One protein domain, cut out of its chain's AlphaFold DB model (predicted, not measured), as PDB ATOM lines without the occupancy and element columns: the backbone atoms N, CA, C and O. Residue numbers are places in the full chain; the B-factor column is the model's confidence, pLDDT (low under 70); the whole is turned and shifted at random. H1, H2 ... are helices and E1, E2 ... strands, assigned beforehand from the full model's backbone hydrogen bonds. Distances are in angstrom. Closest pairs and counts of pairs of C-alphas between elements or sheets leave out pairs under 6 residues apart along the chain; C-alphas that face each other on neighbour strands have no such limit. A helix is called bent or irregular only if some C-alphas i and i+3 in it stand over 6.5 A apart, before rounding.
ATOM      1  N   THR A 628     -15.090 -29.562  -3.616       71.25
ATOM      2  CA  THR A 628     -13.627 -29.638  -3.453       71.25
ATOM      3  C   THR A 628     -13.111 -29.128  -2.105       71.25
ATOM      4  O   THR A 628     -12.011 -29.495  -1.704       71.25
ATOM      5  N   GLN A 629     -13.875 -28.307  -1.380       75.31
ATOM      6  CA  GLN A 629     -13.518 -27.855  -0.029       75.31
ATOM      7  C   GLN A 629     -13.871 -28.906   1.031       75.31
ATOM      8  O   GLN A 629     -13.231 -28.938   2.081       75.31
ATOM      9  N   CYS A 630     -14.817 -29.804   0.737       77.00
ATOM     10  CA  CYS A 630     -15.164 -30.949   1.582       77.00
ATOM     11  C   CYS A 630     -14.075 -32.037   1.627       77.00
ATOM     12  O   CYS A 630     -14.102 -32.874   2.520       77.00
ATOM     13  N   ALA A 631     -13.110 -31.998   0.701       77.00
ATOM     14  CA  ALA A 631     -11.926 -32.862   0.658       77.00
ATOM     15  C   ALA A 631     -10.641 -32.119   1.092       77.00
ATOM     16  O   ALA A 631      -9.547 -32.388   0.597       77.00
ATOM     17  N   SER A 632     -10.775 -31.119   1.970       85.69
ATOM     18  CA  SER A 632      -9.636 -30.473   2.633       85.69
ATOM     19  C   SER A 632      -9.380 -31.124   3.993       85.69
ATOM     20  O   SER A 632     -10.326 -31.538   4.654       85.69
ATOM     21  N   ALA A 633      -8.128 -31.159   4.456       85.25
ATOM     22  CA  ALA A 633      -7.785 -31.766   5.751       85.25
ATOM     23  C   ALA A 633      -8.543 -31.131   6.942       85.25
ATOM     24  O   ALA A 633      -8.832 -31.801   7.929       85.25
ATOM     25  N   GLU A 634      -8.914 -29.849   6.837       86.00
ATOM     26  CA  GLU A 634      -9.762 -29.150   7.815       86.00
ATOM     27  C   GLU A 634     -11.218 -29.663   7.787       86.00
ATOM     28  O   GLU A 634     -11.847 -29.802   8.837       86.00
ATOM     29  N   ALA A 635     -11.742 -30.008   6.605       83.31
ATOM     30  CA  ALA A 635     -13.051 -30.639   6.445       83.31
ATOM     31  C   ALA A 635     -13.062 -32.095   6.929       83.31
ATOM     32  O   ALA A 635     -14.015 -32.508   7.587       83.31
ATOM     33  N   GLU A 636     -12.009 -32.860   6.629       86.69
ATOM     34  CA  GLU A 636     -11.854 -34.253   7.063       86.69
ATOM     35  C   GLU A 636     -11.765 -34.352   8.590       86.69
ATOM     36  O   GLU A 636     -12.469 -35.160   9.190       86.69
ATOM     37  N   GLU A 637     -10.999 -33.467   9.238       87.56
ATOM     38  CA  GLU A 637     -10.945 -33.369  10.702       87.56
ATOM     39  C   GLU A 637     -12.308 -32.983  11.301       87.56
ATOM     40  O   GLU A 637     -12.777 -33.609  12.254       87.56
ATOM     41  N   CYS A 638     -13.004 -32.008  10.709       87.62
ATOM     42  CA  CYS A 638     -14.358 -31.654  11.138       87.62
ATOM     43  C   CYS A 638     -15.384 -32.777  10.903       87.62
ATOM     44  O   CYS A 638     -16.315 -32.915  11.696       87.62
ATOM     45  N   MET A 639     -15.222 -33.616   9.877       87.75
ATOM     46  CA  MET A 639     -16.045 -34.816   9.678       87.75
ATOM     47  C   MET A 639     -15.723 -35.911  10.697       87.75
ATOM     48  O   MET A 639     -16.644 -36.518  11.239       87.75
ATOM     49  N   ARG A 640     -14.447 -36.108  11.032       84.88
ATOM     50  CA  ARG A 640     -13.989 -37.056  12.058       84.88
ATOM     51  C   ARG A 640     -14.509 -36.706  13.459       84.88
ATOM     52  O   ARG A 640     -14.828 -37.598  14.236       84.88
ATOM     53  N   VAL A 641     -14.626 -35.414  13.785       84.06
ATOM     54  CA  VAL A 641     -15.098 -34.941  15.105       84.06
ATOM     55  C   VAL A 641     -16.615 -34.703  15.157       84.06
ATOM     56  O   VAL A 641     -17.247 -35.000  16.170       84.06
ATOM     57  N   CYS A 642     -17.221 -34.173  14.090       86.88
ATOM     58  CA  CYS A 642     -18.621 -33.720  14.088       86.88
ATOM     59  C   CYS A 642     -19.532 -34.421  13.065       86.88
ATOM     60  O   CYS A 642     -20.743 -34.195  13.094       86.88
ATOM     61  N   GLY A 643     -19.002 -35.275  12.184       84.94
ATOM     62  CA  GLY A 643     -19.749 -35.891  11.081       84.94
ATOM     63  C   GLY A 643     -20.924 -36.765  11.528       84.94
ATOM     64  O   GLY A 643     -21.987 -36.714  10.910       84.94
ATOM     65  N   ASN A 644     -20.804 -37.475  12.657       85.88
ATOM     66  CA  ASN A 644     -21.923 -38.247  13.213       85.88
ATOM     67  C   ASN A 644     -23.122 -37.352  13.602       85.88
ATOM     68  O   ASN A 644     -24.280 -37.737  13.462       85.88
ATOM     69  N   TYR A 645     -22.846 -36.122  14.044       86.31
ATOM     70  CA  TYR A 645     -23.845 -35.130  14.441       86.31
ATOM     71  C   TYR A 645     -24.330 -34.245  13.282       86.31
ATOM     72  O   TYR A 645     -25.084 -33.294  13.509       86.31
ATOM     73  N   ASN A 646     -23.911 -34.509  12.040       82.06
ATOM     74  CA  ASN A 646     -24.122 -33.576  10.932       82.06
ATOM     75  C   ASN A 646     -25.616 -33.330  10.623       82.06
ATOM     76  O   ASN A 646     -26.032 -32.230  10.257       82.06
ATOM     77  N   THR A 647     -26.454 -34.336  10.870       81.62
ATOM     78  CA  THR A 647     -27.921 -34.307  10.761       81.62
ATOM     79  C   THR A 647     -28.639 -33.690  11.973       81.62
ATOM     80  O   THR A 647     -29.793 -33.278  11.851       81.62
ATOM     81  N   CYS A 648     -27.978 -33.542  13.126       85.19
ATOM     82  CA  CYS A 648     -28.563 -32.952  14.337       85.19
ATOM     83  C   CYS A 648     -28.735 -31.433  14.202       85.19
ATOM     84  O   CYS A 648     -27.763 -30.712  13.974       85.19
ATOM     85  N   THR A 649     -29.956 -30.920  14.355       81.75
ATOM     86  CA  THR A 649     -30.294 -29.495  14.204       81.75
ATOM     87  C   THR A 649     -30.407 -28.819  15.568       81.75
ATOM     88  O   THR A 649     -31.362 -29.052  16.296       81.75
ATOM     89  N   CYS A 650     -29.461 -27.946  15.918       78.94
ATOM     90  CA  CYS A 650     -29.484 -27.207  17.185       78.94
ATOM     91  C   CYS A 650     -30.137 -25.823  17.050       78.94
ATOM     92  O   CYS A 650     -29.839 -25.065  16.129       78.94
ATOM     93  N   ARG A 651     -31.014 -25.473  17.999       75.00
ATOM     94  CA  ARG A 651     -31.808 -24.237  18.013       75.00
ATOM     95  C   ARG A 651     -31.748 -23.586  19.397       75.00
ATOM     96  O   ARG A 651     -32.000 -24.236  20.410       75.00
ATOM     97  N   LYS A 652     -31.475 -22.281  19.463       67.62
ATOM     98  CA  LYS A 652     -31.527 -21.505  20.714       67.62
ATOM     99  C   LYS A 652     -32.278 -20.192  20.517       67.62
ATOM    100  O   LYS A 652     -31.952 -19.410  19.630       67.62
ATOM    101  N   PHE A 653     -33.249 -19.925  21.387       62.00
ATOM    102  CA  PHE A 653     -33.935 -18.634  21.436       62.00
ATOM    103  C   PHE A 653     -32.969 -17.540  21.914       62.00
ATOM    104  O   PHE A 653     -32.385 -17.647  22.999       62.00
ATOM    105  N   LYS A 654     -32.796 -16.482  21.109       54.66
ATOM    106  CA  LYS A 654     -31.942 -15.334  21.449       54.66
ATOM    107  C   LYS A 654     -32.424 -14.692  22.757       54.66
ATOM    108  O   LYS A 654     -33.621 -14.600  23.007       54.66
ATOM    109  N   GLY A 655     -31.488 -14.307  23.623       54.66
ATOM    110  CA  GLY A 655     -31.786 -13.770  24.959       54.66
ATOM    111  C   GLY A 655     -32.157 -14.816  26.025       54.66
ATOM    112  O   GLY A 655     -32.115 -14.491  27.209       54.66
ATOM    113  N   SER A 656     -32.446 -16.071  25.660       60.03
ATOM    114  CA  SER A 656     -32.715 -17.125  26.646       60.03
ATOM    115  C   SER A 656     -31.433 -17.629  27.319       60.03
ATOM    116  O   SER A 656     -30.424 -17.907  26.661       60.03
ATOM    117  N   GLN A 657     -31.483 -17.801  28.642       65.25
ATOM    118  CA  GLN A 657     -30.396 -18.422  29.408       65.25
ATOM    119  C   GLN A 657     -30.342 -19.947  29.224       65.25
ATOM    120  O   GLN A 657     -29.279 -20.536  29.406       65.25
ATOM    121  N   ASN A 658     -31.441 -20.574  28.790       65.12
ATOM    122  CA  ASN A 658     -31.534 -22.022  28.583       65.12
ATOM    123  C   ASN A 658     -30.490 -22.524  27.559       65.12
ATOM    124  O   ASN A 658     -30.083 -21.759  26.674       65.12
ATOM    125  N   PRO A 659     -30.051 -23.795  27.636       69.81
ATOM    126  CA  PRO A 659     -29.217 -24.403  26.597       69.81
ATOM    127  C   PRO A 659     -29.921 -24.408  25.229       69.81
ATOM    128  O   PRO A 659     -31.125 -24.162  25.128       69.81
ATOM    129  N   ALA A 660     -29.161 -24.670  24.163       72.44
ATOM    130  CA  ALA A 660     -29.757 -24.975  22.867       72.44
ATOM    131  C   ALA A 660     -30.536 -26.296  22.962       72.44
ATOM    132  O   ALA A 660     -30.061 -27.244  23.586       72.44
ATOM    133  N   ALA A 661     -31.715 -26.354  22.349       80.62
ATOM    134  CA  ALA A 661     -32.422 -27.606  22.116       80.62
ATOM    135  C   ALA A 661     -31.987 -28.140  20.749       80.62
ATOM    136  O   ALA A 661     -31.997 -27.386  19.774       80.62
ATOM    137  N   CYS A 662     -31.588 -29.405  20.677       83.12
ATOM    138  CA  CYS A 662     -31.107 -30.028  19.450       83.12
ATOM    139  C   CYS A 662     -32.012 -31.205  19.074       83.12
ATOM    140  O   CYS A 662     -32.318 -32.037  19.924       83.12
ATOM    141  N   ASP A 663     -32.455 -31.255  17.818       82.75
ATOM    142  CA  ASP A 663     -33.383 -32.258  17.294       82.75
ATOM    143  C   ASP A 663     -32.883 -32.869  15.974       82.75
ATOM    144  O   ASP A 663     -32.346 -32.168  15.116       82.75
ATOM    145  N   GLY A 664     -33.020 -34.187  15.814       82.62
ATOM    146  CA  GLY A 664     -32.538 -34.925  14.642       82.62
ATOM    147  C   GLY A 664     -32.248 -36.394  14.955       82.62
ATOM    148  O   GLY A 664     -32.788 -36.940  15.913       82.62
ATOM    149  N   PHE A 665     -31.378 -36.997  14.148       78.56
ATOM    150  CA  PHE A 665     -30.776 -38.317  14.358       78.56
ATOM    151  C   PHE A 665     -29.263 -38.233  14.090       78.56
ATOM    152  O   PHE A 665     -28.818 -37.332  13.372       78.56
ATOM    153  N   THR A 666     -28.494 -39.160  14.648       83.62
ATOM    154  CA  THR A 666     -27.068 -39.406  14.364       83.62
ATOM    155  C   THR A 666     -26.924 -40.542  13.341       83.62
ATOM    156  O   THR A 666     -27.864 -41.310  13.137       83.62
ATOM    157  N   PHE A 667     -25.788 -40.642  12.648       76.50
ATOM    158  CA  PHE A 667     -25.548 -41.720  11.673       76.50
ATOM    159  C   PHE A 667     -25.251 -43.062  12.355       76.50
ATOM    160  O   PHE A 667     -25.840 -44.081  11.995       76.50
ATOM    161  N   SER A 668     -24.390 -43.037  13.369       69.62
ATOM    162  CA  SER A 668     -24.014 -44.193  14.181       69.62
ATOM    163  C   SER A 668     -24.825 -44.164  15.486       69.62
ATOM    164  O   SER A 668     -24.376 -43.634  16.503       69.62
ATOM    165  N   ASP A 669     -26.057 -44.683  15.423       55.97
ATOM    166  CA  ASP A 669     -26.994 -44.826  16.553       55.97
ATOM    167  C   ASP A 669     -26.681 -46.112  17.347       55.97
ATOM    168  O   ASP A 669     -27.058 -47.220  16.958       55.97
ATOM    169  N   GLY A 670     -25.908 -45.979  18.430       55.22
ATOM    170  CA  GLY A 670     -25.479 -47.104  19.266       55.22
ATOM    171  C   GLY A 670     -24.304 -46.790  20.202       55.22
ATOM    172  O   GLY A 670     -23.804 -45.667  20.253       55.22
ATOM    173  N   GLN A 671     -23.862 -47.798  20.965       46.88
ATOM    174  CA  GLN A 671     -22.695 -47.691  21.854       46.88
ATOM    175  C   GLN A 671     -21.373 -47.697  21.075       46.88
ATOM    176  O   GLN A 671     -21.122 -48.592  20.267       46.88
ATOM    177  N   VAL A 672     -20.473 -46.774  21.418       48.78
ATOM    178  CA  VAL A 672     -19.084 -46.782  20.933       48.78
ATOM    179  C   VAL A 672     -18.249 -47.830  21.679       48.78
ATOM    180  O   VAL A 672     -18.382 -48.010  22.885       48.78
ATOM    181  N   ASN A 673     -17.362 -48.508  20.945       42.50
ATOM    182  CA  ASN A 673     -16.301 -49.429  21.382       42.50
ATOM    183  C   ASN A 673     -16.009 -49.577  22.902       42.50
ATOM    184  O   ASN A 673     -14.955 -49.192  23.407       42.50
ATOM    185  N   ARG A 674     -16.874 -50.331  23.595       48.72
ATOM    186  CA  ARG A 674     -16.533 -51.296  24.667       48.72
ATOM    187  C   ARG A 674     -15.771 -50.806  25.918       48.72
ATOM    188  O   ARG A 674     -15.297 -51.664  26.666       48.72
ATOM    189  N   ARG A 675     -15.631 -49.497  26.172       47.06
ATOM    190  CA  ARG A 675     -14.966 -48.967  27.391       47.06
ATOM    191  C   ARG A 675     -15.649 -47.795  28.096       47.06
ATOM    192  O   ARG A 675     -15.477 -47.703  29.307       47.06
ATOM    193  N   ASP A 676     -16.424 -46.969  27.399       51.34
ATOM    194  CA  ASP A 676     -17.091 -45.800  27.982       51.34
ATOM    195  C   ASP A 676     -18.559 -45.739  27.525       51.34
ATOM    196  O   ASP A 676     -18.845 -45.796  26.330       51.34
ATOM    197  N   ASP A 677     -19.495 -45.626  28.476       51.41
ATOM    198  CA  ASP A 677     -20.952 -45.673  28.248       51.41
ATOM    199  C   ASP A 677     -21.519 -44.355  27.672       51.41
ATOM    200  O   ASP A 677     -22.406 -43.719  28.246       51.41
ATOM    201  N   LEU A 678     -20.992 -43.923  26.524       56.59
ATOM    202  CA  LEU A 678     -21.466 -42.754  25.783       56.59
ATOM    203  C   LEU A 678     -22.387 -43.182  24.635       56.59
ATOM    204  O   LEU A 678     -21.974 -43.880  23.710       56.59
ATOM    205  N   PHE A 679     -23.644 -42.741  24.709       64.06
ATOM    206  CA  PHE A 679     -24.650 -42.930  23.665       64.06
ATOM    207  C   PHE A 679     -24.722 -41.678  22.783       64.06
ATOM    208  O   PHE A 679     -24.813 -40.561  23.297       64.06
ATOM    209  N   TYR A 680     -24.696 -41.844  21.461       71.56
ATOM    210  CA  TYR A 680     -24.774 -40.721  20.530       71.56
ATOM    211  C   TYR A 680     -26.218 -40.237  20.332       71.56
ATOM    212  O   TYR A 680     -26.965 -40.785  19.531       71.56
ATOM    213  N   ASP A 681     -26.581 -39.156  21.021       80.38
ATOM    214  CA  ASP A 681     -27.855 -38.438  20.874       80.38
ATOM    215  C   ASP A 681     -27.594 -37.002  20.379       80.38
ATOM    216  O   ASP A 681     -26.639 -36.344  20.804       80.38
ATOM    217  N   CYS A 682     -28.472 -36.473  19.523       84.62
ATOM    218  CA  CYS A 682     -28.479 -35.059  19.155       84.62
ATOM    219  C   CYS A 682     -28.613 -34.116  20.366       84.62
ATOM    220  O   CYS A 682     -28.121 -32.990  20.313       84.62
ATOM    221  N   ALA A 683     -29.207 -34.554  21.478       81.75
ATOM    222  CA  ALA A 683     -29.218 -33.807  22.736       81.75
ATOM    223  C   ALA A 683     -27.815 -33.614  23.360       81.75
ATOM    224  O   ALA A 683     -27.646 -32.736  24.208       81.75
ATOM    225  N   MET A 684     -26.813 -34.399  22.942       81.12
ATOM    226  CA  MET A 684     -25.439 -34.389  23.466       81.12
ATOM    227  C   MET A 684     -24.401 -33.791  22.495       81.12
ATOM    228  O   MET A 684     -23.202 -33.942  22.720       81.12
ATOM    229  N   VAL A 685     -24.836 -33.102  21.431       84.38
ATOM    230  CA  VAL A 685     -23.954 -32.456  20.435       84.38
ATOM    231  C   VAL A 685     -22.907 -31.550  21.116       84.38
ATOM    232  O   VAL A 685     -23.288 -30.604  21.812       84.38
ATOM    233  N   PRO A 686     -21.592 -31.768  20.897       83.44
ATOM    234  CA  PRO A 686     -20.543 -30.887  21.404       83.44
ATOM    235  C   PRO A 686     -20.684 -29.460  20.869       83.44
ATOM    236  O   PRO A 686     -21.081 -29.247  19.724       83.44
ATOM    237  N   ARG A 687     -20.294 -28.454  21.662       80.31
ATOM    238  CA  ARG A 687     -20.395 -27.039  21.252       80.31
ATOM    239  C   ARG A 687     -19.608 -26.731  19.971       80.31
ATOM    240  O   ARG A 687     -20.039 -25.891  19.188       80.31
ATOM    241  N   GLU A 688     -18.500 -27.427  19.745       80.31
ATOM    242  CA  GLU A 688     -17.667 -27.330  18.535       80.31
ATOM    243  C   GLU A 688     -18.329 -27.922  17.273       80.31
ATOM    244  O   GLU A 688     -17.891 -27.640  16.162       80.31
ATOM    245  N   CYS A 689     -19.433 -28.656  17.439       82.88
ATOM    246  CA  CYS A 689     -20.283 -29.179  16.368       82.88
ATOM    247  C   CYS A 689     -21.627 -28.427  16.247       82.88
ATOM    248  O   CYS A 689     -22.455 -28.760  15.396       82.88
ATOM    249  N   MET A 690     -21.882 -27.416  17.091       78.12
ATOM    250  CA  MET A 690     -23.109 -26.618  17.036       78.12
ATOM    251  C   MET A 690     -23.026 -25.524  15.971       78.12
ATOM    252  O   MET A 690     -22.052 -24.776  15.901       78.12
ATOM    253  N   HIS A 691     -24.119 -25.360  15.222       70.44
ATOM    254  CA  HIS A 691     -24.290 -24.295  14.235       70.44
ATOM    255  C   HIS A 691     -24.438 -22.920  14.919       70.44
ATOM    256  O   HIS A 691     -25.547 -22.451  15.191       70.44
ATOM    257  N   THR A 692     -23.299 -22.315  15.267       68.12
ATOM    258  CA  THR A 692     -23.179 -21.012  15.935       68.12
ATOM    259  C   THR A 692     -21.961 -20.250  15.418       68.12
ATOM    260  O   THR A 692     -20.936 -20.844  15.082       68.12
ATOM    261  N   ASP A 693     -22.071 -18.924  15.356       63.69
ATOM    262  CA  ASP A 693     -21.065 -18.071  14.722       63.69
ATOM    263  C   ASP A 693     -19.712 -18.129  15.460       63.69
ATOM    264  O   ASP A 693     -19.642 -18.020  16.687       63.69
ATOM    265  N   GLY A 694     -18.623 -18.300  14.700       67.81
ATOM    266  CA  GLY A 694     -17.258 -18.434  15.229       67.81
ATOM    267  C   GLY A 694     -16.811 -19.862  15.584       67.81
ATOM    268  O   GLY A 694     -15.704 -20.026  16.095       67.81
ATOM    269  N   VAL A 695     -17.624 -20.889  15.314       76.19
ATOM    270  CA  VAL A 695     -17.240 -22.310  15.439       76.19
ATOM    271  C   VAL A 695     -16.587 -22.803  14.132       76.19
ATOM    272  O   VAL A 695     -17.173 -22.592  13.069       76.19
ATOM    273  N   PRO A 696     -15.411 -23.470  14.160       74.06
ATOM    274  CA  PRO A 696     -14.664 -23.811  12.941       74.06
ATOM    275  C   PRO A 696     -15.397 -24.803  12.029       74.06
ATOM    276  O   PRO A 696     -15.457 -24.588  10.824       74.06
ATOM    277  N   CYS A 697     -16.032 -25.840  12.586       81.06
ATOM    278  CA  CYS A 697     -16.730 -26.859  11.795       81.06
ATOM    279  C   CYS A 697     -18.109 -26.421  11.261       81.06
ATOM    280  O   CYS A 697     -18.800 -27.209  10.617       81.06
ATOM    281  N   ASN A 698     -18.514 -25.164  11.485       75.69
ATOM    282  CA  ASN A 698     -19.801 -24.631  11.030       75.69
ATOM    283  C   ASN A 698     -19.935 -24.604   9.493       75.69
ATOM    284  O   ASN A 698     -21.035 -24.747   8.964       75.69
ATOM    285  N   THR A 699     -18.823 -24.442   8.770       74.88
ATOM    286  CA  THR A 699     -18.772 -24.424   7.297       74.88
ATOM    287  C   THR A 699     -19.008 -25.807   6.688       74.88
ATOM    288  O   THR A 699     -19.848 -25.957   5.803       74.88
ATOM    289  N   TYR A 700     -18.302 -26.829   7.174       78.38
ATOM    290  CA  TYR A 700     -18.273 -28.169   6.570       78.38
ATOM    291  C   TYR A 700     -19.534 -29.007   6.821       78.38
ATOM    292  O   TYR A 700     -19.678 -30.090   6.261       78.38
ATOM    293  N   ARG A 701     -20.494 -28.484   7.594       75.25
ATOM    294  CA  ARG A 701     -21.784 -29.126   7.884       75.25
ATOM    295  C   ARG A 701     -22.580 -29.527   6.626       75.25
ATOM    296  O   ARG A 701     -23.353 -30.478   6.638       75.25
ATOM    297  N   TYR A 702     -22.399 -28.817   5.514       74.69
ATOM    298  CA  TYR A 702     -23.109 -29.109   4.260       74.69
ATOM    299  C   TYR A 702     -22.399 -30.130   3.355       74.69
ATOM    300  O   TYR A 702     -22.940 -30.498   2.315       74.69
ATOM    301  N   CYS A 703     -21.219 -30.610   3.752       78.38
ATOM    302  CA  CYS A 703     -20.522 -31.697   3.074       78.38
ATOM    303  C   CYS A 703     -21.220 -33.046   3.315       78.38
ATOM    304  O   CYS A 703     -21.881 -33.254   4.337       78.38
ATOM    305  N   THR A 704     -21.063 -33.986   2.381       82.12
ATOM    306  CA  THR A 704     -21.548 -35.360   2.550       82.12
ATOM    307  C   THR A 704     -20.794 -36.062   3.689       82.12
ATOM    308  O   THR A 704     -19.574 -35.912   3.788       82.12
ATOM    309  N   PRO A 705     -21.485 -36.816   4.567       82.38
ATOM    310  CA  PRO A 705     -20.831 -37.552   5.644       82.38
ATOM    311  C   PRO A 705     -19.917 -38.634   5.058       82.38
ATOM    312  O   PRO A 705     -20.311 -39.347   4.139       82.38
ATOM    313  N   ASN A 706     -18.707 -38.756   5.602       86.19
ATOM    314  CA  ASN A 706     -17.753 -39.796   5.226       86.19
ATOM    315  C   ASN A 706     -17.666 -40.826   6.359       86.19
ATOM    316  O   ASN A 706     -16.960 -40.603   7.343       86.19
ATOM    317  N   LEU A 707     -18.385 -41.945   6.228       86.00
ATOM    318  CA  LEU A 707     -18.475 -42.963   7.284       86.00
ATOM    319  C   LEU A 707     -17.115 -43.594   7.617       86.00
ATOM    320  O   LEU A 707     -16.855 -43.903   8.773       86.00
ATOM    321  N   CYS A 708     -16.193 -43.669   6.653       86.19
ATOM    322  CA  CYS A 708     -14.831 -44.150   6.895       86.19
ATOM    323  C   CYS A 708     -14.060 -43.289   7.912       86.19
ATOM    324  O   CYS A 708     -13.233 -43.816   8.649       86.19
ATOM    325  N   LEU A 709     -14.341 -41.979   7.962       85.19
ATOM    326  CA  LEU A 709     -13.752 -41.042   8.930       85.19
ATOM    327  C   LEU A 709     -14.567 -40.936  10.228       85.19
ATOM    328  O   LEU A 709     -14.009 -40.562  11.255       85.19
ATOM    329  N   ILE A 710     -15.870 -41.222  10.186       84.00
ATOM    330  CA  ILE A 710     -16.765 -41.146  11.353       84.00
ATOM    331  C   ILE A 710     -16.608 -42.384  12.250       84.00
ATOM    332  O   ILE A 710     -16.545 -42.242  13.469       84.00
ATOM    333  N   ASP A 711     -16.501 -43.574  11.653       80.12
ATOM    334  CA  ASP A 711     -16.395 -44.858  12.362       80.12
ATOM    335  C   ASP A 711     -14.941 -45.402  12.434       80.12
ATOM    336  O   ASP A 711     -14.732 -46.540  12.852       80.12
ATOM    337  N   ASP A 712     -13.939 -44.592  12.049       82.50
ATOM    338  CA  ASP A 712     -12.485 -44.884  12.083       82.50
ATOM    339  C   ASP A 712     -12.090 -46.197  11.361       82.50
ATOM    340  O   ASP A 712     -11.402 -47.074  11.890       82.50
ATOM    341  N   VAL A 713     -12.584 -46.366  10.127       82.44
ATOM    342  CA  VAL A 713     -12.538 -47.642   9.393       82.44
ATOM    343  C   VAL A 713     -11.191 -47.853   8.691       82.44
ATOM    344  O   VAL A 713     -11.002 -47.455   7.539       82.44
TER     345      VAL A 713
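AT A GLANCE: This is residues 628 to 713 of the 1091 residues of a protein of Symbiodinium pilosum (UniProt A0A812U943). This is a flat model of little regular structure, mostly loops: a small two-stranded hairpin, E1 and E2, lies toward one end of the long axis, and helix H1 with short H2 packed on it toward the other. The printed part has 86 residues, in the order H1, E1, E2, H2, with 23 in named elements, class mixed; the sheet is antiparallel. It is compact, radius of gyration of the C-alphas 13.4 A, spanning 41 by 34 by 18 A.

IN THESE COORDINATES: Find E1 at residues 649 to 651 and E2 at 661 to 663. H1, residues 633 to 645, runs 18.6 A from C-alpha 633 at (-7.785, -31.766, 5.751); it is irregular, C-alphas 641 and 644 being 7.8 A apart. H2, residues 707 to 710, ends at C-alpha 710, (-16.765, -41.146, 11.353).

HOW THE PARTS SIT: In the hairpin E1 and E2, antiparallel at 156 degrees, N 649 and O 663 are 2.8 A apart, within hydrogen-bond range. H1 and H2 touch, closest at the C-alphas of Arg 640 and Ile 710, 5.0 A; H1 and E2 are apart, as are E1 and H2. In H1, 7 of 9 O i to N i+4 pairs are within range; H2 is too short for one.

THE WHOLE: The C-alphas farthest apart, Gly 655 and Val 713, are 42.0 A apart. The printed part has no cut; the long link is E2 to H2, residues 664 to 706. Look for pLDDT under 70 at residues 652 to 659, 668 to 679 and 692 to 694.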